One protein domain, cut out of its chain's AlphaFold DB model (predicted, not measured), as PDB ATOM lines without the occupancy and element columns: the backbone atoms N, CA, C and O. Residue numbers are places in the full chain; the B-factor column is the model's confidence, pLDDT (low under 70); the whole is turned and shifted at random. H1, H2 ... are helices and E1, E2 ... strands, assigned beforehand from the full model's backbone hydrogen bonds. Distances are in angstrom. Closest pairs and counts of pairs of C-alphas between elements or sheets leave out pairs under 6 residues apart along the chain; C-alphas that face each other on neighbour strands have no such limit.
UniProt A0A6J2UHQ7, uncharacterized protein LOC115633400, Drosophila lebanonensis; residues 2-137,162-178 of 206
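What this domain is: This is residues 2 to 137 and 162 to 178 of the 206 residues of the protein "uncharacterized protein LOC115633400" of Drosophila lebanonensis (UniProt A0A6J2UHQ7). Three helices, H1, H2 and H3, and the first part of the long H4 run back and forth at one end of the domain. H4 runs on out of this end, and H5 folds back across its last part to make the other end, while a small hairpin of two strands, E1 and E2, fits between H1 and H4. The printed part has 153 residues, with five named helices followed along the chain by two antiparallel strands, and its class is mostly helix. The whole is only just compact, close to loose, with a radius of gyration of the C-alphas of 17.9 A, and elongated, spanning 54 by 36 by 34 A.

Where its parts are: H1, residues 2 to 13, begins with C-alpha 2 at (140.919, 119.792, 98.143) and is 16.9 A long from first to last C-alpha. H2, residues 19 to 32, is 19.9 A long, and H3, residues 39 to 49, is 15.3 A. H4, residues 68 to 94, is the longest helix at 38.7 A and ends with C-alpha 94 at (143.024, 130.571, 128.277). H5, residues 102 to 122, is 29.8 A long. E1, residues 165 to 167, measures 6.6 A; E2, residues 173 to 175, measures 6.5 A and ends with C-alpha 175 at (132.472, 121.541, 106.121).

How they stand to each other: H2, H3 and H4 form an up and down bundle, each helix running against the one before it. H2 and H3, a helical hairpin, touch at a shallow tilt of 26 degrees, closest at the C-alphas of Ala 29 and Ala 42, 5.2 A. H3 touches H4 at residues 69 to 77 alone, at a shallow tilt of 11 degrees, opposite ways; the closest C-alphas, of Cys 41 and Cys 76, are 5.7 A apart. H1 touches H2 at a shallow tilt of 14 degrees, opposite ways, with the C-alphas of Ala 12 and Ser 24 closest at 5.3 A. Residues 85 to 94 of H4 touch residues 108 to 116 of H5 at a steep tilt of 49 degrees, opposite ways, closest at the C-alphas of Cys 89 and Ile 112, 5.4 A. E1 and E2 are an antiparallel hairpin, with N 166 and O 174 within hydrogen-bond range at 2.7 A. The closest C-alphas of H1 and E1, of Tyr 6 and Leu 165, are 6.5 A apart; those of H4 and E2, of Val 77 and Ile 175, 7.0 A. In H1, H2, H3, H4 and H5 every O i to N i+4 pair is within hydrogen-bond range.

The domain as a whole: The two C-alphas farthest apart, of Ser 20 and Thr 101, are 55.6 A apart. Residues 138 to 161 are not printed, and C-alphas 137 and 162 are 17.1 A apart across the cut. The link from H3 to H4, residues 50 to 67, is long. The mean pLDDT of the printed part is 70.3; residues 55 to 69, 119 to 137 and 162 to 178 are among those under 70.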
ATOM      1  N   ARG A   2     141.955 118.784  97.827       49.44
ATOM      2  CA  ARG A   2     140.919 119.792  98.143       49.44
ATOM      3  C   ARG A   2     139.791 119.896  97.100       49.44
ATOM      4  O   ARG A   2     138.625 119.792  97.467       49.44
ATOM      5  N   ASP A   3     140.135 119.979  95.815       46.09
ATOM      6  CA  ASP A   3     139.139 120.114  94.734       46.09
ATOM      7  C   ASP A   3     138.343 118.828  94.477       46.09
ATOM      8  O   ASP A   3     137.169 118.877  94.116       46.09
ATOM      9  N   ALA A   4     138.958 117.666  94.714       49.81
ATOM     10  CA  ALA A   4     138.309 116.366  94.553       49.81
ATOM     11  C   ALA A   4     137.273 116.111  95.664       49.81
ATOM     12  O   ALA A   4     136.176 115.630  95.388       49.81
ATOM     13  N   CYS A   5     137.586 116.521  96.898       60.84
ATOM     14  CA  CYS A   5     136.644 116.516  98.014       60.84
ATOM     15  C   CYS A   5     135.455 117.447  97.746       60.84
ATOM     16  O   CYS A   5     134.302 117.036  97.866       60.84
ATOM     17  N   TYR A   6     135.737 118.690  97.339       61.62
ATOM     18  CA  TYR A   6     134.708 119.668  96.988       61.62
ATOM     19  C   TYR A   6     133.789 119.151  95.875       61.62
ATOM     20  O   TYR A   6     132.571 119.140  96.030       61.62
ATOM     21  N   GLY A   7     134.373 118.660  94.778       62.56
ATOM     22  CA  GLY A   7     133.623 118.138  93.640       62.56
ATOM     23  C   GLY A   7     132.752 116.929  93.988       62.56
ATOM     24  O   GLY A   7     131.670 116.793  93.422       62.56
ATOM     25  N   CYS A   8     133.186 116.083  94.926       73.00
ATOM     26  CA  CYS A   8     132.415 114.924  95.376       73.00
ATOM     27  C   CYS A   8     131.140 115.360  96.107       73.00
ATOM     28  O   CYS A   8     130.036 115.064  95.652       73.00
ATOM     29  N   PHE A   9     131.278 116.139  97.184       73.75
ATOM     30  CA  PHE A   9     130.124 116.601  97.963       73.75
ATOM     31  C   PHE A   9     129.215 117.547  97.173       73.75
ATOM     32  O   PHE A   9     128.000 117.507  97.350       73.75
ATOM     33  N   PHE A  10     129.777 118.345  96.257       68.88
ATOM     34  CA  PHE A  10     129.001 119.178  95.338       68.88
ATOM     35  C   PHE A  10     128.069 118.334  94.464       68.88
ATOM     36  O   PHE A  10     126.871 118.596  94.387       68.88
ATOM     37  N   ARG A  11     128.613 117.292  93.824       70.00
ATOM     38  CA  ARG A  11     127.828 116.383  92.981       70.00
ATOM     39  C   ARG A  11     126.809 115.619  93.814       70.00
ATOM     40  O   ARG A  11     125.657 115.538  93.405       70.00
ATOM     41  N   ALA A  12     127.200 115.129  94.987       71.06
ATOM     42  CA  ALA A  12     126.310 114.402  95.882       71.06
ATOM     43  C   ALA A  12     125.111 115.254  96.337       71.06
ATOM     44  O   ALA A  12     123.982 114.783  96.268       71.06
ATOM     45  N   GLY A  13     125.321 116.524  96.703       67.56
ATOM     46  CA  GLY A  13     124.228 117.433  97.087       67.56
ATOM     47  C   GLY A  13     123.395 117.978  95.920       67.56
ATOM     48  O   GLY A  13     122.370 118.608  96.147       67.56
ATOM     49  N   SER A  14     123.798 117.726  94.670       68.19
ATOM     50  CA  SER A  14     122.971 118.008  93.485       68.19
ATOM     51  C   SER A  14     122.019 116.861  93.112       68.19
ATOM     52  O   SER A  14     121.192 117.019  92.215       68.19
ATOM     53  N   ILE A  15     122.132 115.706  93.781       70.12
ATOM     54  CA  ILE A  15     121.234 114.561  93.588       70.12
ATOM     55  C   ILE A  15     119.924 114.830  94.346       70.12
ATOM     56  O   ILE A  15     119.988 115.284  95.491       70.12
ATOM     57  N   PRO A  16     118.750 114.529  93.752       70.69
ATOM     58  CA  PRO A  16     117.468 114.617  94.446       70.69
ATOM     59  C   PRO A  16     117.447 113.806  95.742       70.69
ATOM     60  O   PRO A  16     118.008 112.710  95.800       70.69
ATOM     61  N   ASP A  17     116.756 114.330  96.751       68.94
ATOM     62  CA  ASP A  17     116.633 113.705  98.065       68.94
ATOM     63  C   ASP A  17     116.167 112.247  97.968       68.94
ATOM     64  O   ASP A  17     115.127 111.933  97.384       68.94
ATOM     65  N   GLY A  18     116.946 111.337  98.555       70.25
ATOM     66  CA  GLY A  18     116.661 109.913  98.476       70.25
ATOM     67  C   GLY A  18     117.855 109.017  98.804       70.25
ATOM     68  O   GLY A  18     118.944 109.500  99.125       70.25
ATOM     69  N   PRO A  19     117.684 107.690  98.674       79.62
ATOM     70  CA  PRO A  19     118.756 106.729  98.919       79.62
ATOM     71  C   PRO A  19     119.994 106.979  98.049       79.62
ATOM     72  O   PRO A  19     121.113 106.907  98.543       79.62
ATOM     73  N   SER A  20     119.818 107.331  96.771       81.44
ATOM     74  CA  SER A  20     120.923 107.605  95.839       81.44
ATOM     75  C   SER A  20     121.794 108.789  96.273       81.44
ATOM     76  O   SER A  20     123.019 108.723  96.165       81.44
ATOM     77  N   GLN A  21     121.175 109.846  96.802       78.94
ATOM     78  CA  GLN A  21     121.878 110.985  97.389       78.94
ATOM     79  C   GLN A  21     122.690 110.539  98.610       78.94
ATOM     80  O   GLN A  21     123.869 110.875  98.710       78.94
ATOM     81  N   LEU A  22     122.106 109.725  99.498       78.88
ATOM     82  CA  LEU A  22     122.819 109.202 100.668       78.88
ATOM     83  C   LEU A  22     124.006 108.315 100.318       78.88
ATOM     84  O   LEU A  22     125.060 108.477 100.925       78.88
ATOM     85  N   PHE A  23     123.857 107.395  99.364       86.50
ATOM     86  CA  PHE A  23     124.962 106.540  98.929       86.50
ATOM     87  C   PHE A  23     126.122 107.385  98.390       86.50
ATOM     88  O   PHE A  23     127.259 107.215  98.823       86.50
ATOM     89  N   SER A  24     125.821 108.369  97.536       84.06
ATOM     90  CA  SER A  24     126.824 109.290  96.988       84.06
ATOM     91  C   SER A  24     127.513 110.123  98.078       84.06
ATOM     92  O   SER A  24     128.738 110.240  98.108       84.06
ATOM     93  N   LEU A  25     126.744 110.651  99.038       80.88
ATOM     94  CA  LEU A  25     127.288 111.373 100.192       80.88
ATOM     95  C   LEU A  25     128.176 110.484 101.063       80.88
ATOM     96  O   LEU A  25     129.216 110.941 101.536       80.88
ATOM     97  N   ASN A  26     127.780 109.232 101.273       87.31
ATOM     98  CA  ASN A  26     128.517 108.267 102.074       87.31
ATOM     99  C   ASN A  26     129.855 107.882 101.430       87.31
ATOM    100  O   ASN A  26     130.876 107.853 102.118       87.31
ATOM    101  N   ASP A  27     129.879 107.679 100.113       89.00
ATOM    102  CA  ASP A  27     131.116 107.428  99.372       89.00
ATOM    103  C   ASP A  27     132.079 108.616  99.494       89.00
ATOM    104  O   ASP A  27     133.254 108.443  99.835       89.00
ATOM    105  N   CYS A  28     131.575 109.846  99.328       83.50
ATOM    106  CA  CYS A  28     132.367 111.054  99.569       83.50
ATOM    107  C   CYS A  28     132.859 111.138 101.021       83.50
ATOM    108  O   CYS A  28     134.019 111.477 101.271       83.50
ATOM    109  N   ALA A  29     132.001 110.810 101.989       83.25
ATOM    110  CA  ALA A  29     132.333 110.888 103.402       83.25
ATOM    111  C   ALA A  29     133.459 109.919 103.787       83.25
ATOM    112  O   ALA A  29     134.418 110.303 104.462       83.25
ATOM    113  N   ARG A  30     133.391 108.680 103.298       86.44
ATOM    114  CA  ARG A  30     134.426 107.668 103.520       86.44
ATOM    115  C   ARG A  30     135.764 108.055 102.913       86.44
ATOM    116  O   ARG A  30     136.798 107.884 103.549       86.44
ATOM    117  N   LEU A  31     135.743 108.609 101.705       83.19
ATOM    118  CA  LEU A  31     136.968 108.980 101.006       83.19
ATOM    119  C   LEU A  31     137.665 110.192 101.632       83.19
ATOM    120  O   LEU A  31     138.893 110.225 101.673       83.19
ATOM    121  N   TYR A  32     136.906 111.185 102.104       80.00
ATOM    122  CA  TYR A  32     137.477 112.502 102.397       80.00
ATOM    123  C   TYR A  32     137.438 112.936 103.862       80.00
ATOM    124  O   TYR A  32     138.254 113.771 104.249       80.00
ATOM    125  N   ILE A  33     136.539 112.393 104.690       78.62
ATOM    126  CA  ILE A  33     136.407 112.816 106.098       78.62
ATOM    127  C   ILE A  33     136.536 111.676 107.113       78.62
ATOM    128  O   ILE A  33     136.514 111.931 108.314       78.62
ATOM    129  N   GLN A  34     136.739 110.431 106.675       80.00
ATOM    130  CA  GLN A  34     136.925 109.293 107.585       80.00
ATOM    131  C   GLN A  34     138.194 109.399 108.449       80.00
ATOM    132  O   GLN A  34     138.249 108.812 109.524       80.00
ATOM    133  N   GLN A  35     139.200 110.162 108.014       79.88
ATOM    134  CA  GLN A  35     140.445 110.397 108.760       79.88
ATOM    135  C   GLN A  35     140.527 111.802 109.372       79.88
ATOM    136  O   GLN A  35     141.604 112.251 109.752       79.88
ATOM    137  N   SER A  36     139.407 112.521 109.451       80.75
ATOM    138  CA  SER A  36     139.359 113.849 110.059       80.75
ATOM    139  C   SER A  36     138.607 113.822 111.388       80.75
ATOM    140  O   SER A  36     138.059 112.799 111.811       80.75
ATOM    141  N   ASN A  37     138.505 114.990 112.022       79.44
ATOM    142  CA  ASN A  37     137.654 115.193 113.194       79.44
ATOM    143  C   ASN A  37     136.171 114.865 112.926       79.44
ATOM    144  O   ASN A  37     135.418 114.721 113.880       79.44
ATOM    145  N   TYR A  38     135.758 114.712 111.661       83.31
ATOM    146  CA  TYR A  38     134.393 114.393 111.230       83.31
ATOM    147  C   TYR A  38     134.170 112.896 110.962       83.31
ATOM    148  O   TYR A  38     133.096 112.509 110.498       83.31
ATOM    149  N   SER A  39     135.151 112.044 111.273       86.56
ATOM    150  CA  SER A  39     135.105 110.594 111.045       86.56
ATOM    151  C   SER A  39     133.868 109.925 111.646       86.56
ATOM    152  O   SER A  39     133.216 109.121 110.981       86.56
ATOM    153  N   ALA A  40     133.463 110.337 112.850       87.94
ATOM    154  CA  ALA A  40     132.245 109.858 113.497       87.94
ATOM    155  C   ALA A  40     130.979 110.146 112.667       87.94
ATOM    156  O   ALA A  40     130.060 109.329 112.646       87.94
ATOM    157  N   CYS A  41     130.928 111.268 111.942       85.75
ATOM    158  CA  CYS A  41     129.809 111.576 111.051       85.75
ATOM    159  C   CYS A  41     129.780 110.658 109.830       85.75
ATOM    160  O   CYS A  41     128.699 110.241 109.425       85.75
ATOM    161  N   ALA A  42     130.943 110.293 109.283       87.94
ATOM    162  CA  ALA A  42     131.028 109.318 108.199       87.94
ATOM    163  C   ALA A  42     130.602 107.916 108.659       87.94
ATOM    164  O   ALA A  42     129.813 107.265 107.984       87.94
ATOM    165  N   THR A  43     131.054 107.464 109.835       91.38
ATOM    166  CA  THR A  43     130.650 106.165 110.400       91.38
ATOM    167  C   THR A  43     129.149 106.107 110.680       91.38
ATOM    168  O   THR A  43     128.495 105.114 110.370       91.38
ATOM    169  N   ASN A  44     128.585 107.186 111.223       88.81
ATOM    170  CA  ASN A  44     127.152 107.289 111.475       88.81
ATOM    171  C   ASN A  44     126.333 107.298 110.181       88.81
ATOM    172  O   ASN A  44     125.270 106.681 110.143       88.81
ATOM    173  N   LEU A  45     126.820 107.976 109.139       87.31
ATOM    174  CA  LEU A  45     126.185 107.982 107.823       87.31
ATOM    175  C   LEU A  45     126.217 106.586 107.187       87.31
ATOM    176  O   LEU A  45     125.180 106.119 106.726       87.31
ATOM    177  N   GLN A  46     127.351 105.887 107.254       90.44
ATOM    178  CA  GLN A  46     127.475 104.503 106.787       90.44
ATOM    179  C   GLN A  46     126.485 103.582 107.512       90.44
ATOM    180  O   GLN A  46     125.769 102.825 106.869       90.44
ATOM    181  N   ALA A  47     126.364 103.700 108.838       88.81
ATOM    182  CA  ALA A  47     125.411 102.898 109.606       88.81
ATOM    183  C   ALA A  47     123.942 103.171 109.224       88.81
ATOM    184  O   ALA A  47     123.124 102.255 109.276       88.81
ATOM    185  N   ILE A  48     123.602 104.405 108.834       85.69
ATOM    186  CA  ILE A  48     122.269 104.755 108.314       85.69
ATOM    187  C   ILE A  48     122.051 104.132 106.932       85.69
ATOM    188  O   ILE A  48     120.992 103.566 106.677       85.69
ATOM    189  N   VAL A  49     123.056 104.210 106.056       87.25
ATOM    190  CA  VAL A  49     123.019 103.625 104.709       87.25
ATOM    191  C   VAL A  49     122.872 102.100 104.756       87.25
ATOM    192  O   VAL A  49     122.084 101.542 103.999       87.25
ATOM    193  N   ASP A  50     123.561 101.437 105.687       88.12
ATOM    194  CA  ASP A  50     123.492  99.984 105.882       88.12
ATOM    195  C   ASP A  50     122.206  99.521 106.592       88.12
ATOM    196  O   ASP A  50     122.006  98.325 106.793       88.12
ATOM    197  N   GLY A  51     121.343 100.448 107.026       82.31
ATOM    198  CA  GLY A  51     120.137 100.134 107.802       82.31
ATOM    199  C   GLY A  51     120.410  99.697 109.249       82.31
ATOM    200  O   GLY A  51     119.488  99.300 109.956       82.31
ATOM    201  N   ASN A  52     121.656  99.805 109.713       84.06
ATOM    202  CA  ASN A  52     122.092  99.427 111.061       84.06
ATOM    203  C   ASN A  52     121.807 100.510 112.114       84.06
ATOM    204  O   ASN A  52     121.941 100.265 113.315       84.06
ATOM    205  N   ARG A  53     121.437 101.719 111.681       79.75
ATOM    206  CA  ARG A  53     121.072 102.837 112.551       79.75
ATOM    207  C   ARG A  53     119.778 103.484 112.052       79.75
ATOM    208  O   ARG A  53     119.757 103.971 110.922       79.75
ATOM    209  N   PRO A  54     118.719 103.555 112.878       73.31
ATOM    210  CA  PRO A  54     117.541 104.329 112.526       73.31
ATOM    211  C   PRO A  54     117.908 105.813 112.479       73.31
ATOM    212  O   PRO A  54     118.684 106.302 113.304       73.31
ATOM    213  N   VAL A  55     117.342 106.540 111.517       68.19
ATOM    214  CA  VAL A  55     117.448 107.998 111.509       68.19
ATOM    215  C   VAL A  55     116.628 108.522 112.694       68.19
ATOM    216  O   VAL A  55     115.426 108.250 112.734       68.19
ATOM    217  N   PRO A  56     117.236 109.239 113.659       59.88
ATOM    218  CA  PRO A  56     116.490 109.831 114.760       59.88
ATOM    219  C   PRO A  56     115.569 110.903 114.186       59.88
ATOM    220  O   PRO A  56     116.062 111.857 113.586       59.88
ATOM    221  N   ASP A  57     114.259 110.699 114.334       51.69
ATOM    222  CA  ASP A  57     113.180 111.611 113.966       51.69
ATOM    223  C   ASP A  57     113.462 112.434 112.699       51.69
ATOM    224  O   ASP A  57     113.962 113.568 112.734       51.69
ATOM    225  N   ALA A  58     113.037 111.891 111.552       49.44
ATOM    226  CA  ALA A  58     112.486 112.775 110.537       49.44
ATOM    227  C   ALA A  58     111.427 113.600 111.279       49.44
ATOM    228  O   ALA A  58     110.440 113.038 111.750       49.44
ATOM    229  N   GLY A  59     111.696 114.889 111.500       47.06
ATOM    230  CA  GLY A  59     110.733 115.787 112.132       47.06
ATOM    231  C   GLY A  59     109.369 115.670 111.443       47.06
ATOM    232  O   GLY A  59     109.278 115.059 110.374       47.06
ATOM    233  N   PRO A  60     108.299 116.232 112.031       39.66
ATOM    234  CA  PRO A  60     106.948 116.077 111.501       39.66
ATOM    235  C   PRO A  60     106.951 116.258 109.980       39.66
ATOM    236  O   PRO A  60     107.604 117.170 109.471       39.66
ATOM    237  N   ALA A  61     106.260 115.369 109.259       42.00
ATOM    238  CA  ALA A  61     106.252 115.281 107.791       42.00
ATOM    239  C   ALA A  61     105.913 116.607 107.065       42.00
ATOM    240  O   ALA A  61     106.039 116.706 105.848       42.00
ATOM    241  N   SER A  62     105.511 117.638 107.816       38.00
ATOM    242  CA  SER A  62     105.361 119.035 107.416       38.00
ATOM    243  C   SER A  62     106.677 119.821 107.230       38.00
ATOM    244  O   SER A  62     106.623 120.928 106.705       38.00
ATOM    245  N   ALA A  63     107.850 119.285 107.592       42.38
ATOM    246  CA  ALA A  63     109.172 119.898 107.374       42.38
ATOM    247  C   ALA A  63     109.894 119.314 106.138       42.38
ATOM    248  O   ALA A  63     111.073 118.967 106.198       42.38
ATOM    249  N   GLY A  64     109.161 119.140 105.033       44.97
ATOM    250  CA  GLY A  64     109.536 118.369 103.838       44.97
ATOM    251  C   GLY A  64     110.704 118.894 102.991       44.97
ATOM    252  O   GLY A  64     110.529 119.095 101.796       44.97
ATOM    253  N   PHE A  65     111.892 119.089 103.572       49.94
ATOM    254  CA  PHE A  65     113.028 119.701 102.869       49.94
ATOM    255  C   PHE A  65     114.379 118.984 103.019       49.94
ATOM    256  O   PHE A  65     115.373 119.518 102.532       49.94
ATOM    257  N   CYS A  66     114.470 117.820 103.680       57.44
ATOM    258  CA  CYS A  66     115.643 116.954 103.497       57.44
ATOM    259  C   CYS A  66     115.424 115.488 103.895       57.44
ATOM    260  O   CYS A  66     114.690 115.169 104.833       57.44
ATOM    261  N   TYR A  67     116.100 114.588 103.174       64.81
ATOM    262  CA  TYR A  67     116.116 113.157 103.467       64.81
ATOM    263  C   TYR A  67     116.764 112.890 104.833       64.81
ATOM    264  O   TYR A  67     117.866 113.362 105.110       64.81
ATOM    265  N   GLY A  68     116.116 112.098 105.691       63.44
ATOM    266  CA  GLY A  68     116.493 111.966 107.103       63.44
ATOM    267  C   GLY A  68     117.980 111.661 107.365       63.44
ATOM    268  O   GLY A  68     118.590 112.277 108.239       63.44
ATOM    269  N   GLY A  69     118.601 110.778 106.575       69.38
ATOM    270  CA  GLY A  69     120.030 110.470 106.723       69.38
ATOM    271  C   GLY A  69     120.969 111.627 106.356       69.38
ATOM    272  O   GLY A  69     122.035 111.766 106.952       69.38
ATOM    273  N   TYR A  70     120.561 112.498 105.431       73.19
ATOM    274  CA  TYR A  70     121.328 113.677 105.041       73.19
ATOM    275  C   TYR A  70     121.223 114.725 106.149       73.19
ATOM    276  O   TYR A  70     122.238 115.241 106.605       73.19
ATOM    277  N   CYS A  71     120.022 114.938 106.687       72.31
ATOM    278  CA  CYS A  71     119.778 115.850 107.804       72.31
ATOM    279  C   CYS A  71     120.608 115.460 109.030       72.31
ATOM    280  O   CYS A  71     121.238 116.311 109.660       72.31
ATOM    281  N   GLU A  72     120.642 114.169 109.353       76.06
ATOM    282  CA  GLU A  72     121.439 113.640 110.458       76.06
ATOM    283  C   GLU A  72     122.944 113.839 110.228       76.06
ATOM    284  O   GLU A  72     123.672 114.242 111.139       76.06
ATOM    285  N   PHE A  73     123.418 113.643 108.995       77.06
ATOM    286  CA  PHE A  73     124.808 113.911 108.635       77.06
ATOM    287  C   PHE A  73     125.174 115.396 108.790       77.06
ATOM    288  O   PHE A  73     126.170 115.718 109.443       77.06
ATOM    289  N   VAL A  74     124.341 116.311 108.285       74.31
ATOM    290  CA  VAL A  74     124.540 117.764 108.434       74.31
ATOM    291  C   VAL A  74     124.519 118.179 109.908       74.31
ATOM    292  O   VAL A  74     125.380 118.941 110.350       74.31
ATOM    293  N   ARG A  75     123.576 117.656 110.704       76.69
ATOM    294  CA  ARG A  75     123.506 117.906 112.154       76.69
ATOM    295  C   ARG A  75     124.772 117.436 112.867       76.69
ATOM    296  O   ARG A  75     125.300 118.164 113.709       76.69
ATOM    297  N   CYS A  76     125.291 116.264 112.505       80.69
ATOM    298  CA  CYS A  76     126.548 115.756 113.046       80.69
ATOM    299  C   CYS A  76     127.718 116.699 112.733       80.69
ATOM    300  O   CYS A  76     128.460 117.092 113.634       80.69
ATOM    301  N   VAL A  77     127.839 117.138 111.479       78.56
ATOM    302  CA  VAL A  77     128.871 118.093 111.053       78.56
ATOM    303  C   VAL A  77     128.773 119.407 111.837       78.56
ATOM    304  O   VAL A  77     129.771 119.867 112.392       78.56
ATOM    305  N   ARG A  78     127.567 119.978 111.970       77.25
ATOM    306  CA  ARG A  78     127.318 121.217 112.735       77.25
ATOM    307  C   ARG A  78     127.667 121.072 114.223       77.25
ATOM    308  O   ARG A  78     128.169 122.018 114.835       77.25
ATOM    309  N   ARG A  79     127.458 119.888 114.808       82.06
ATOM    310  CA  ARG A  79     127.865 119.587 116.191       82.06
ATOM    311  C   ARG A  79     129.383 119.651 116.349       82.06
ATOM    312  O   ARG A  79     129.867 120.275 117.290       82.06
ATOM    313  N   ILE A  80     130.125 119.057 115.418       83.06
ATOM    314  CA  ILE A  80     131.595 119.073 115.438       83.06
ATOM    315  C   ILE A  80     132.117 120.490 115.191       83.06
ATOM    316  O   ILE A  80     132.991 120.952 115.919       83.06
ATOM    317  N   ASN A  81     131.523 121.228 114.250       77.94
ATOM    318  CA  ASN A  81     131.845 122.638 114.018       77.94
ATOM    319  C   ASN A  81     131.664 123.485 115.288       77.94
ATOM    320  O   ASN A  81     132.546 124.263 115.650       77.94
ATOM    321  N   THR A  82     130.556 123.286 116.007       80.50
ATOM    322  CA  THR A  82     130.298 123.953 117.291       80.50
ATOM    323  C   THR A  82     131.380 123.625 118.322       80.50
ATOM    324  O   THR A  82     131.890 124.526 118.983       80.50
ATOM    325  N   GLN A  83     131.780 122.357 118.440       86.38
ATOM    326  CA  GLN A  83     132.849 121.952 119.360       86.38
ATOM    327  C   GLN A  83     134.189 122.604 119.003       86.38
ATOM    328  O   GLN A  83     134.868 123.126 119.884       86.38
ATOM    329  N   GLN A  84     134.544 122.638 117.719       84.31
ATOM    330  CA  GLN A  84     135.773 123.278 117.245       84.31
ATOM    331  C   GLN A  84     135.766 124.792 117.487       84.31
ATOM    332  O   GLN A  84     136.782 125.364 117.880       84.31
ATOM    333  N   LEU A  85     134.615 125.449 117.314       83.25
ATOM    334  CA  LEU A  85     134.450 126.863 117.642       83.25
ATOM    335  C   LEU A  85     134.669 127.125 119.136       83.25
ATOM    336  O   LEU A  85     135.414 128.037 119.495       83.25
ATOM    337  N   ILE A  86     134.044 126.317 119.998       86.69
ATOM    338  CA  ILE A  86     134.192 126.436 121.452       86.69
ATOM    339  C   ILE A  86     135.655 126.227 121.850       86.69
ATOM    340  O   ILE A  86     136.186 127.033 122.605       86.69
ATOM    341  N   LEU A  87     136.328 125.206 121.306       86.56
ATOM    342  CA  LEU A  87     137.748 124.945 121.567       86.56
ATOM    343  C   LEU A  87     138.646 126.108 121.120       86.56
ATOM    344  O   LEU A  87     139.560 126.485 121.850       86.56
ATOM    345  N   SER A  88     138.370 126.716 119.962       84.25
ATOM    346  CA  SER A  88     139.095 127.905 119.491       84.25
ATOM    347  C   SER A  88     138.934 129.073 120.464       84.25
ATOM    348  O   SER A  88     139.928 129.624 120.925       84.25
ATOM    349  N   CYS A  89     137.694 129.417 120.826       83.31
ATOM    350  CA  CYS A  89     137.416 130.514 121.756       83.31
ATOM    351  C   CYS A  89     137.966 130.246 123.165       83.31
ATOM    352  O   CYS A  89     138.449 131.161 123.833       83.31
ATOM    353  N   TYR A  90     137.935 128.988 123.605       87.94
ATOM    354  CA  TYR A  90     138.549 128.544 124.850       87.94
ATOM    355  C   TYR A  90     140.062 128.796 124.836       87.94
ATOM    356  O   TYR A  90     140.581 129.425 125.754       87.94
ATOM    357  N   ASN A  91     140.766 128.368 123.784       85.25
ATOM    358  CA  ASN A  91     142.216 128.548 123.674       85.25
ATOM    359  C   ASN A  91     142.618 130.025 123.542       85.25
ATOM    360  O   ASN A  91     143.603 130.433 124.150       85.25
ATOM    361  N   GLU A  92     141.832 130.834 122.820       83.44
ATOM    362  CA  GLU A  92     142.022 132.293 122.725       83.44
ATOM    363  C   GLU A  92     141.905 132.977 124.098       83.44
ATOM    364  O   GLU A  92     142.621 133.936 124.379       83.44
ATOM    365  N   THR A  93     141.043 132.457 124.976       81.06
ATOM    366  CA  THR A  93     140.791 133.034 126.305       81.06
ATOM    367  C   THR A  93     141.735 132.485 127.381       81.06
ATOM    368  O   THR A  93     142.033 133.164 128.359       81.06
ATOM    369  N   ARG A  94     142.231 131.251 127.238       77.81
ATOM    370  CA  ARG A  94     143.024 130.571 128.277       77.81
ATOM    371  C   ARG A  94     144.383 131.227 128.538       77.81
ATOM    372  O   ARG A  94     144.912 131.093 129.635       77.81
ATOM    373  N   GLY A  95     144.953 131.929 127.559       67.88
ATOM    374  CA  GLY A  95     146.268 132.561 127.699       67.88
ATOM    375  C   GLY A  95     146.322 133.737 128.683       67.88
ATOM    376  O   GLY A  95     147.419 134.188 128.999       67.88
ATOM    377  N   THR A  96     145.177 134.248 129.151       63.38
ATOM    378  CA  THR A  96     145.103 135.539 129.855       63.38
ATOM    379  C   THR A  96     144.618 135.476 131.304       63.38
ATOM    380  O   THR A  96     144.657 136.510 131.964       63.38
ATOM    381  N   LEU A  97     144.172 134.321 131.820       69.62
ATOM    382  CA  LEU A  97     143.456 134.248 133.103       69.62
ATOM    383  C   LEU A  97     143.917 133.086 133.998       69.62
ATOM    384  O   LEU A  97     144.102 131.962 133.529       69.62
ATOM    385  N   ASP A  98     144.036 133.356 135.301       74.56
ATOM    386  CA  ASP A  98     144.261 132.353 136.347       74.56
ATOM    387  C   ASP A  98     142.910 131.884 136.915       74.56
ATOM    388  O   ASP A  98     142.229 132.597 137.639       74.56
ATOM    389  N   LEU A  99     142.492 130.658 136.590       80.25
ATOM    390  CA  LEU A  99     141.157 130.132 136.925       80.25
ATOM    391  C   LEU A  99     140.959 129.785 138.415       80.25
ATOM    392  O   LEU A  99     139.958 129.156 138.772       80.25
ATOM    393  N   THR A 100     141.898 130.152 139.285       81.31
ATOM    394  CA  THR A 100     141.824 129.895 140.730       81.31
ATOM    395  C   THR A 100     140.950 130.902 141.479       81.31
ATOM    396  O   THR A 100     140.460 130.577 142.563       81.31
ATOM    397  N   THR A 101     140.686 132.085 140.910       83.75
ATOM    398  CA  THR A 101     139.801 133.090 141.517       83.75
ATOM    399  C   THR A 101     138.404 133.076 140.891       83.75
ATOM    400  O   THR A 101     138.229 132.848 139.693       83.75
ATOM    401  N   GLY A 102     137.369 133.353 141.694       83.44
ATOM    402  CA  GLY A 102     135.988 133.412 141.193       83.44
ATOM    403  C   GLY A 102     135.760 134.522 140.156       83.44
ATOM    404  O   GLY A 102     134.945 134.358 139.252       83.44
ATOM    405  N   MET A 103     136.505 135.629 140.240       83.44
ATOM    406  CA  MET A 103     136.410 136.731 139.274       83.44
ATOM    407  C   MET A 103     137.012 136.357 137.920       83.44
ATOM    408  O   MET A 103     136.394 136.617 136.887       83.44
ATOM    409  N   ASP A 104     138.162 135.687 137.913       82.25
ATOM    410  CA  ASP A 104     138.794 135.232 136.674       82.25
ATOM    411  C   ASP A 104     137.959 134.156 135.978       82.25
ATOM    412  O   ASP A 104     137.864 134.149 134.753       82.25
ATOM    413  N   GLN A 105     137.261 133.303 136.735       83.81
ATOM    414  CA  GLN A 105     136.285 132.364 136.173       83.81
ATOM    415  C   GLN A 105     135.120 133.084 135.482       83.81
ATOM    416  O   GLN A 105     134.727 132.697 134.381       83.81
ATOM    417  N   ILE A 106     134.581 134.150 136.084       85.94
ATOM    418  CA  ILE A 106     133.515 134.951 135.462       85.94
ATOM    419  C   ILE A 106     134.024 135.581 134.162       85.94
ATOM    420  O   ILE A 106     133.394 135.404 133.118       85.94
ATOM    421  N   TYR A 107     135.187 136.241 134.191       82.38
ATOM    422  CA  TYR A 107     135.786 136.820 132.986       82.38
ATOM    423  C   TYR A 107     136.065 135.770 131.916       82.38
ATOM    424  O   TYR A 107     135.837 136.022 130.735       82.38
ATOM    425  N   PHE A 108     136.483 134.574 132.316       85.19
ATOM    426  CA  PHE A 108     136.717 133.466 131.406       85.19
ATOM    427  C   PHE A 108     135.443 133.057 130.654       85.19
ATOM    428  O   PHE A 108     135.444 133.000 129.422       85.19
ATOM    429  N   PHE A 109     134.331 132.842 131.364       86.31
ATOM    430  CA  PHE A 109     133.058 132.498 130.724       86.31
ATOM    431  C   PHE A 109     132.510 133.643 129.867       86.31
ATOM    432  O   PHE A 109     132.028 133.402 128.754       86.31
ATOM    433  N   THR A 110     132.613 134.891 130.330       85.94
ATOM    434  CA  THR A 110     132.198 136.069 129.554       85.94
ATOM    435  C   THR A 110     133.024 136.225 128.276       85.94
ATOM    436  O   THR A 110     132.461 136.479 127.212       85.94
ATOM    437  N   ASN A 111     134.339 136.014 128.333       82.69
ATOM    438  CA  ASN A 111     135.218 136.130 127.169       82.69
ATOM    439  C   ASN A 111     134.955 135.019 126.144       82.69
ATOM    440  O   ASN A 111     134.819 135.307 124.953       82.69
ATOM    441  N   ILE A 112     134.778 133.769 126.591       84.56
ATOM    442  CA  ILE A 112     134.425 132.653 125.699       84.56
ATOM    443  C   ILE A 112     133.080 132.904 125.017       84.56
ATOM    444  O   ILE A 112     132.973 132.776 123.796       84.56
ATOM    445  N   THR A 113     132.050 133.273 125.778       84.69
ATOM    446  CA  THR A 113     130.709 133.521 125.221       84.69
ATOM    447  C   THR A 113     130.703 134.706 124.256       84.69
ATOM    448  O   THR A 113     130.098 134.617 123.185       84.69
ATOM    449  N   SER A 114     131.450 135.770 124.563       79.31
ATOM    450  CA  SER A 114     131.631 136.923 123.672       79.31
ATOM    451  C   SER A 114     132.342 136.539 122.373       79.31
ATOM    452  O   SER A 114     131.901 136.932 121.294       79.31
ATOM    453  N   CYS A 115     133.390 135.712 122.449       78.88
ATOM    454  CA  CYS A 115     134.086 135.181 121.277       78.88
ATOM    455  C   CYS A 115     133.156 134.353 120.378       78.88
ATOM    456  O   CYS A 115     133.118 134.562 119.162       78.88
ATOM    457  N   ILE A 116     132.361 133.451 120.967       81.19
ATOM    458  CA  ILE A 116     131.400 132.624 120.225       81.19
ATOM    459  C   ILE A 116     130.378 133.514 119.511       81.19
ATOM    460  O   ILE A 116     130.141 133.339 118.316       81.19
ATOM    461  N   LEU A 117     129.798 134.499 120.205       79.62
ATOM    462  CA  LEU A 117     128.830 135.428 119.617       79.62
ATOM    463  C   LEU A 117     129.444 136.276 118.499       79.62
ATOM    464  O   LEU A 117     128.832 136.426 117.444       79.62
ATOM    465  N   ALA A 118     130.662 136.784 118.692       72.06
ATOM    466  CA  ALA A 118     131.355 137.577 117.681       72.06
ATOM    467  C   ALA A 118     131.621 136.754 116.412       72.06
ATOM    468  O   ALA A 118     131.295 137.187 115.308       72.06
ATOM    469  N   LYS A 119     132.143 135.530 116.550       69.56
ATOM    470  CA  LYS A 119     132.432 134.665 115.398       69.56
ATOM    471  C   LYS A 119     131.162 134.139 114.725       69.56
ATOM    472  O   LYS A 119     131.170 133.962 113.515       69.56
ATOM    473  N   THR A 120     130.070 133.918 115.457       68.94
ATOM    474  CA  THR A 120     128.796 133.437 114.881       68.94
ATOM    475  C   THR A 120     127.911 134.529 114.293       68.94
ATOM    476  O   THR A 120     126.900 134.184 113.693       68.94
ATOM    477  N   ARG A 121     128.232 135.817 114.462       66.06
ATOM    478  CA  ARG A 121     127.425 136.928 113.918       66.06
ATOM    479  C   ARG A 121     128.180 137.860 112.983       66.06
ATOM    480  O   ARG A 121     127.560 138.480 112.129       66.06
ATOM    481  N   CYS A 122     129.485 138.010 113.190       62.12
ATOM    482  CA  CYS A 122     130.274 139.057 112.544       62.12
ATOM    483  C   CYS A 122     131.353 138.506 111.608       62.12
ATOM    484  O   CYS A 122     132.077 139.286 110.990       62.12
ATOM    485  N   SER A 123     131.516 137.185 111.519       63.34
ATOM    486  CA  SER A 123     132.479 136.599 110.590       63.34
ATOM    487  C   SER A 123     131.890 136.543 109.179       63.34
ATOM    488  O   SER A 123     130.678 136.561 108.988       63.34
ATOM    489  N   GLN A 124     132.745 136.486 108.156       62.69
ATOM    490  CA  GLN A 124     132.270 136.407 106.773       62.69
ATOM    491  C   GLN A 124     131.386 135.169 106.539       62.69
ATOM    492  O   GLN A 124     130.400 135.262 105.808       62.69
ATOM    493  N   TYR A 125     131.713 134.049 107.188       62.28
ATOM    494  CA  TYR A 125     130.979 132.787 107.128       62.28
ATOM    495  C   TYR A 125     130.669 132.289 108.531       62.28
ATOM    496  O   TYR A 125     131.582 132.189 109.348       62.28
ATOM    497  N   ASN A 126     129.428 131.875 108.780       65.69
ATOM    498  CA  ASN A 126     129.049 131.282 110.053       65.69
ATOM    499  C   ASN A 126     129.908 130.029 110.317       65.69
ATOM    500  O   ASN A 126     129.832 129.073 109.551       65.69
ATOM    501  N   PRO A 127     130.699 129.962 111.399       66.06
ATOM    502  CA  PRO A 127     131.561 128.812 111.665       66.06
ATOM    503  C   PRO A 127     130.786 127.517 111.958       66.06
ATOM    504  O   PRO A 127     131.380 126.446 111.901       66.06
ATOM    505  N   ILE A 128     129.489 127.600 112.285       68.12
ATOM    506  CA  ILE A 128     128.627 126.447 112.579       68.12
ATOM    507  C   ILE A 128     127.903 125.975 111.316       68.12
ATOM    508  O   ILE A 128     127.981 124.790 110.989       68.12
ATOM    509  N   THR A 129     127.195 126.885 110.637       64.94
ATOM    510  CA  THR A 129     126.313 126.574 109.490       64.94
ATOM    511  C   THR A 129     126.954 126.793 108.127       64.94
ATOM    512  O   THR A 129     126.409 126.328 107.133       64.94
ATOM    513  N   GLY A 130     128.064 127.533 108.086       61.19
ATOM    514  CA  GLY A 130     128.809 127.905 106.891       61.19
ATOM    515  C   GLY A 130     128.164 128.873 105.932       61.19
ATOM    516  O   GLY A 130     128.754 129.164 104.892       61.19
ATOM    517  N   GLU A 131     126.987 129.383 106.271       61.00
ATOM    518  CA  GLU A 131     126.338 130.427 105.499       61.00
ATOM    519  C   GLU A 131     127.187 131.697 105.493       61.00
ATOM    520  O   GLU A 131     127.773 132.095 106.505       61.00
ATOM    521  N   LEU A 132     127.230 132.356 104.338       60.84
ATOM    522  CA  LEU A 132     127.818 133.678 104.210       60.84
ATOM    523  C   LEU A 132     126.967 134.673 105.015       60.84
ATOM    524  O   LEU A 132     125.812 134.910 104.678       60.84
ATOM    525  N   GLN A 133     127.535 135.267 106.065       53.97
ATOM    526  CA  GLN A 133     126.821 136.241 106.908       53.97
ATOM    527  C   GLN A 133     126.909 137.651 106.325       53.97
ATOM    528  O   GLN A 133     125.988 138.452 106.457       53.97
ATOM    529  N   ASN A 134     128.005 137.937 105.619       52.56
ATOM    530  CA  ASN A 134     128.207 139.187 104.904       52.56
ATOM    531  C   ASN A 134     127.731 139.060 103.453       52.56
ATOM    532  O   ASN A 134     128.518 139.142 102.510       52.56
ATOM    533  N   SER A 135     126.416 138.964 103.249       48.81
ATOM    534  CA  SER A 135     125.824 139.605 102.074       48.81
ATOM    535  C   SER A 135     125.796 141.110 102.350       48.81
ATOM    536  O   SER A 135     124.737 141.696 102.575       48.81
ATOM    537  N   LEU A 136     126.974 141.744 102.430       40.59
ATOM    538  CA  LEU A 136     127.032 143.197 102.433       40.59
ATOM    539  C   LEU A 136     126.315 143.639 101.169       40.59
ATOM    540  O   LEU A 136     126.770 143.389 100.054       40.59
ATOM    541  N   ILE A 137     125.148 144.225 101.403       42.50
ATOM    542  CA  ILE A 137     124.359 145.030 100.498       42.50
ATOM    543  C   ILE A 137     125.353 145.834  99.662       42.50
ATOM    544  O   ILE A 137     125.889 146.845 100.111       42.50
ATOM    545  N   LEU A 162     127.024 128.657  97.753       39.19
ATOM    546  CA  LEU A 162     128.387 128.525  98.232       39.19
ATOM    547  C   LEU A 162     128.439 127.316  99.147       39.19
ATOM    548  O   LEU A 162     128.279 127.396 100.360       39.19
ATOM    549  N   ASN A 163     128.714 126.179  98.524       47.69
ATOM    550  CA  ASN A 163     129.335 125.060  99.208       47.69
ATOM    551  C   ASN A 163     130.695 125.552  99.661       47.69
ATOM    552  O   ASN A 163     131.537 125.883  98.830       47.69
ATOM    553  N   ALA A 164     130.907 125.680 100.956       47.22
ATOM    554  CA  ALA A 164     132.181 126.163 101.442       47.22
ATOM    555  C   ALA A 164     132.789 125.048 102.283       47.22
ATOM    556  O   ALA A 164     132.590 124.928 103.475       47.22
ATOM    557  N   LEU A 165     133.492 124.127 101.639       50.81
ATOM    558  CA  LEU A 165     134.378 123.225 102.361       50.81
ATOM    559  C   LEU A 165     135.685 123.998 102.585       50.81
ATOM    560  O   LEU A 165     136.384 124.338 101.629       50.81
ATOM    561  N   GLN A 166     135.988 124.349 103.831       46.69
ATOM    562  CA  GLN A 166     137.185 125.094 104.205       46.69
ATOM    563  C   GLN A 166     138.200 124.147 104.828       46.69
ATOM    564  O   GLN A 166     138.007 123.656 105.929       46.69
ATOM    565  N   ILE A 167     139.324 123.934 104.152       43.56
ATOM    566  CA  ILE A 167     140.484 123.285 104.766       43.56
ATOM    567  C   ILE A 167     141.311 124.387 105.430       43.56
ATOM    568  O   ILE A 167     141.701 125.340 104.751       43.56
ATOM    569  N   THR A 168     141.502 124.307 106.746       42.28
ATOM    570  CA  THR A 168     142.336 125.247 107.506       42.28
ATOM    571  C   THR A 168     143.816 125.038 107.189       42.28
ATOM    572  O   THR A 168     144.217 124.001 106.662       42.28
ATOM    573  N   GLU A 169     144.656 126.007 107.550       37.75
ATOM    574  CA  GLU A 169     146.118 125.894 107.416       37.75
ATOM    575  C   GLU A 169     146.707 124.756 108.271       37.75
ATOM    576  O   GLU A 169     147.752 124.213 107.927       37.75
ATOM    577  N   SER A 170     145.998 124.327 109.325       38.12
ATOM    578  CA  SER A 170     146.320 123.126 110.114       38.12
ATOM    579  C   SER A 170     146.005 121.804 109.401       38.12
ATOM    580  O   SER A 170     146.297 120.740 109.939       38.12
ATOM    581  N   GLY A 171     145.408 121.843 108.204       32.41
ATOM    582  CA  GLY A 171     144.974 120.655 107.467       32.41
ATOM    583  C   GLY A 171     143.604 120.117 107.892       32.41
ATOM    584  O   GLY A 171     143.165 119.099 107.357       32.41
ATOM    585  N   ASP A 172     142.892 120.798 108.797       40.53
ATOM    586  CA  ASP A 172     141.555 120.381 109.215       40.53
ATOM    587  C   ASP A 172     140.519 120.750 108.156       40.53
ATOM    588  O   ASP A 172     140.335 121.913 107.795       40.53
ATOM    589  N   MET A 173     139.794 119.748 107.674       46.19
ATOM    590  CA  MET A 173     138.694 119.942 106.741       46.19
ATOM    591  C   MET A 173     137.428 120.347 107.487       46.19
ATOM    592  O   MET A 173     136.782 119.498 108.078       46.19
ATOM    593  N   ARG A 174     137.033 121.616 107.419       51.38
ATOM    594  CA  ARG A 174     135.756 122.122 107.929       51.38
ATOM    595  C   ARG A 174     134.720 122.133 106.820       51.38
ATOM    596  O   ARG A 174     134.892 122.799 105.802       51.38
ATOM    597  N   ILE A 175     133.625 121.415 107.009       54.50
ATOM    598  CA  ILE A 175     132.472 121.541 106.121       54.50
ATOM    599  C   ILE A 175     131.668 122.734 106.626       54.50
ATOM    600  O   ILE A 175     131.088 122.664 107.710       54.50
ATOM    601  N   LEU A 176     131.680 123.833 105.875       49.88
ATOM    602  CA  LEU A 176     130.892 125.006 106.213       49.88
ATOM    603  C   LEU A 176     129.450 124.757 105.748       49.88
ATOM    604  O   LEU A 176     128.572 124.755 106.592       49.88
ATOM    605  N   ALA A 177     129.194 124.445 104.473       47.94
ATOM    606  CA  ALA A 177     127.829 124.231 103.968       47.94
ATOM    607  C   ALA A 177     127.746 123.124 102.903       47.94
ATOM    608  O   ALA A 177     128.714 122.881 102.177       47.94
ATOM    609  N   PHE A 178     126.578 122.481 102.805       47.94
ATOM    610  CA  PHE A 178     126.239 121.513 101.756       47.94
ATOM    611  C   PHE A 178     125.303 122.136 100.706       47.94
ATOM    612  O   PHE A 178     124.571 123.071 101.045       47.94
TER     613      PHE A 178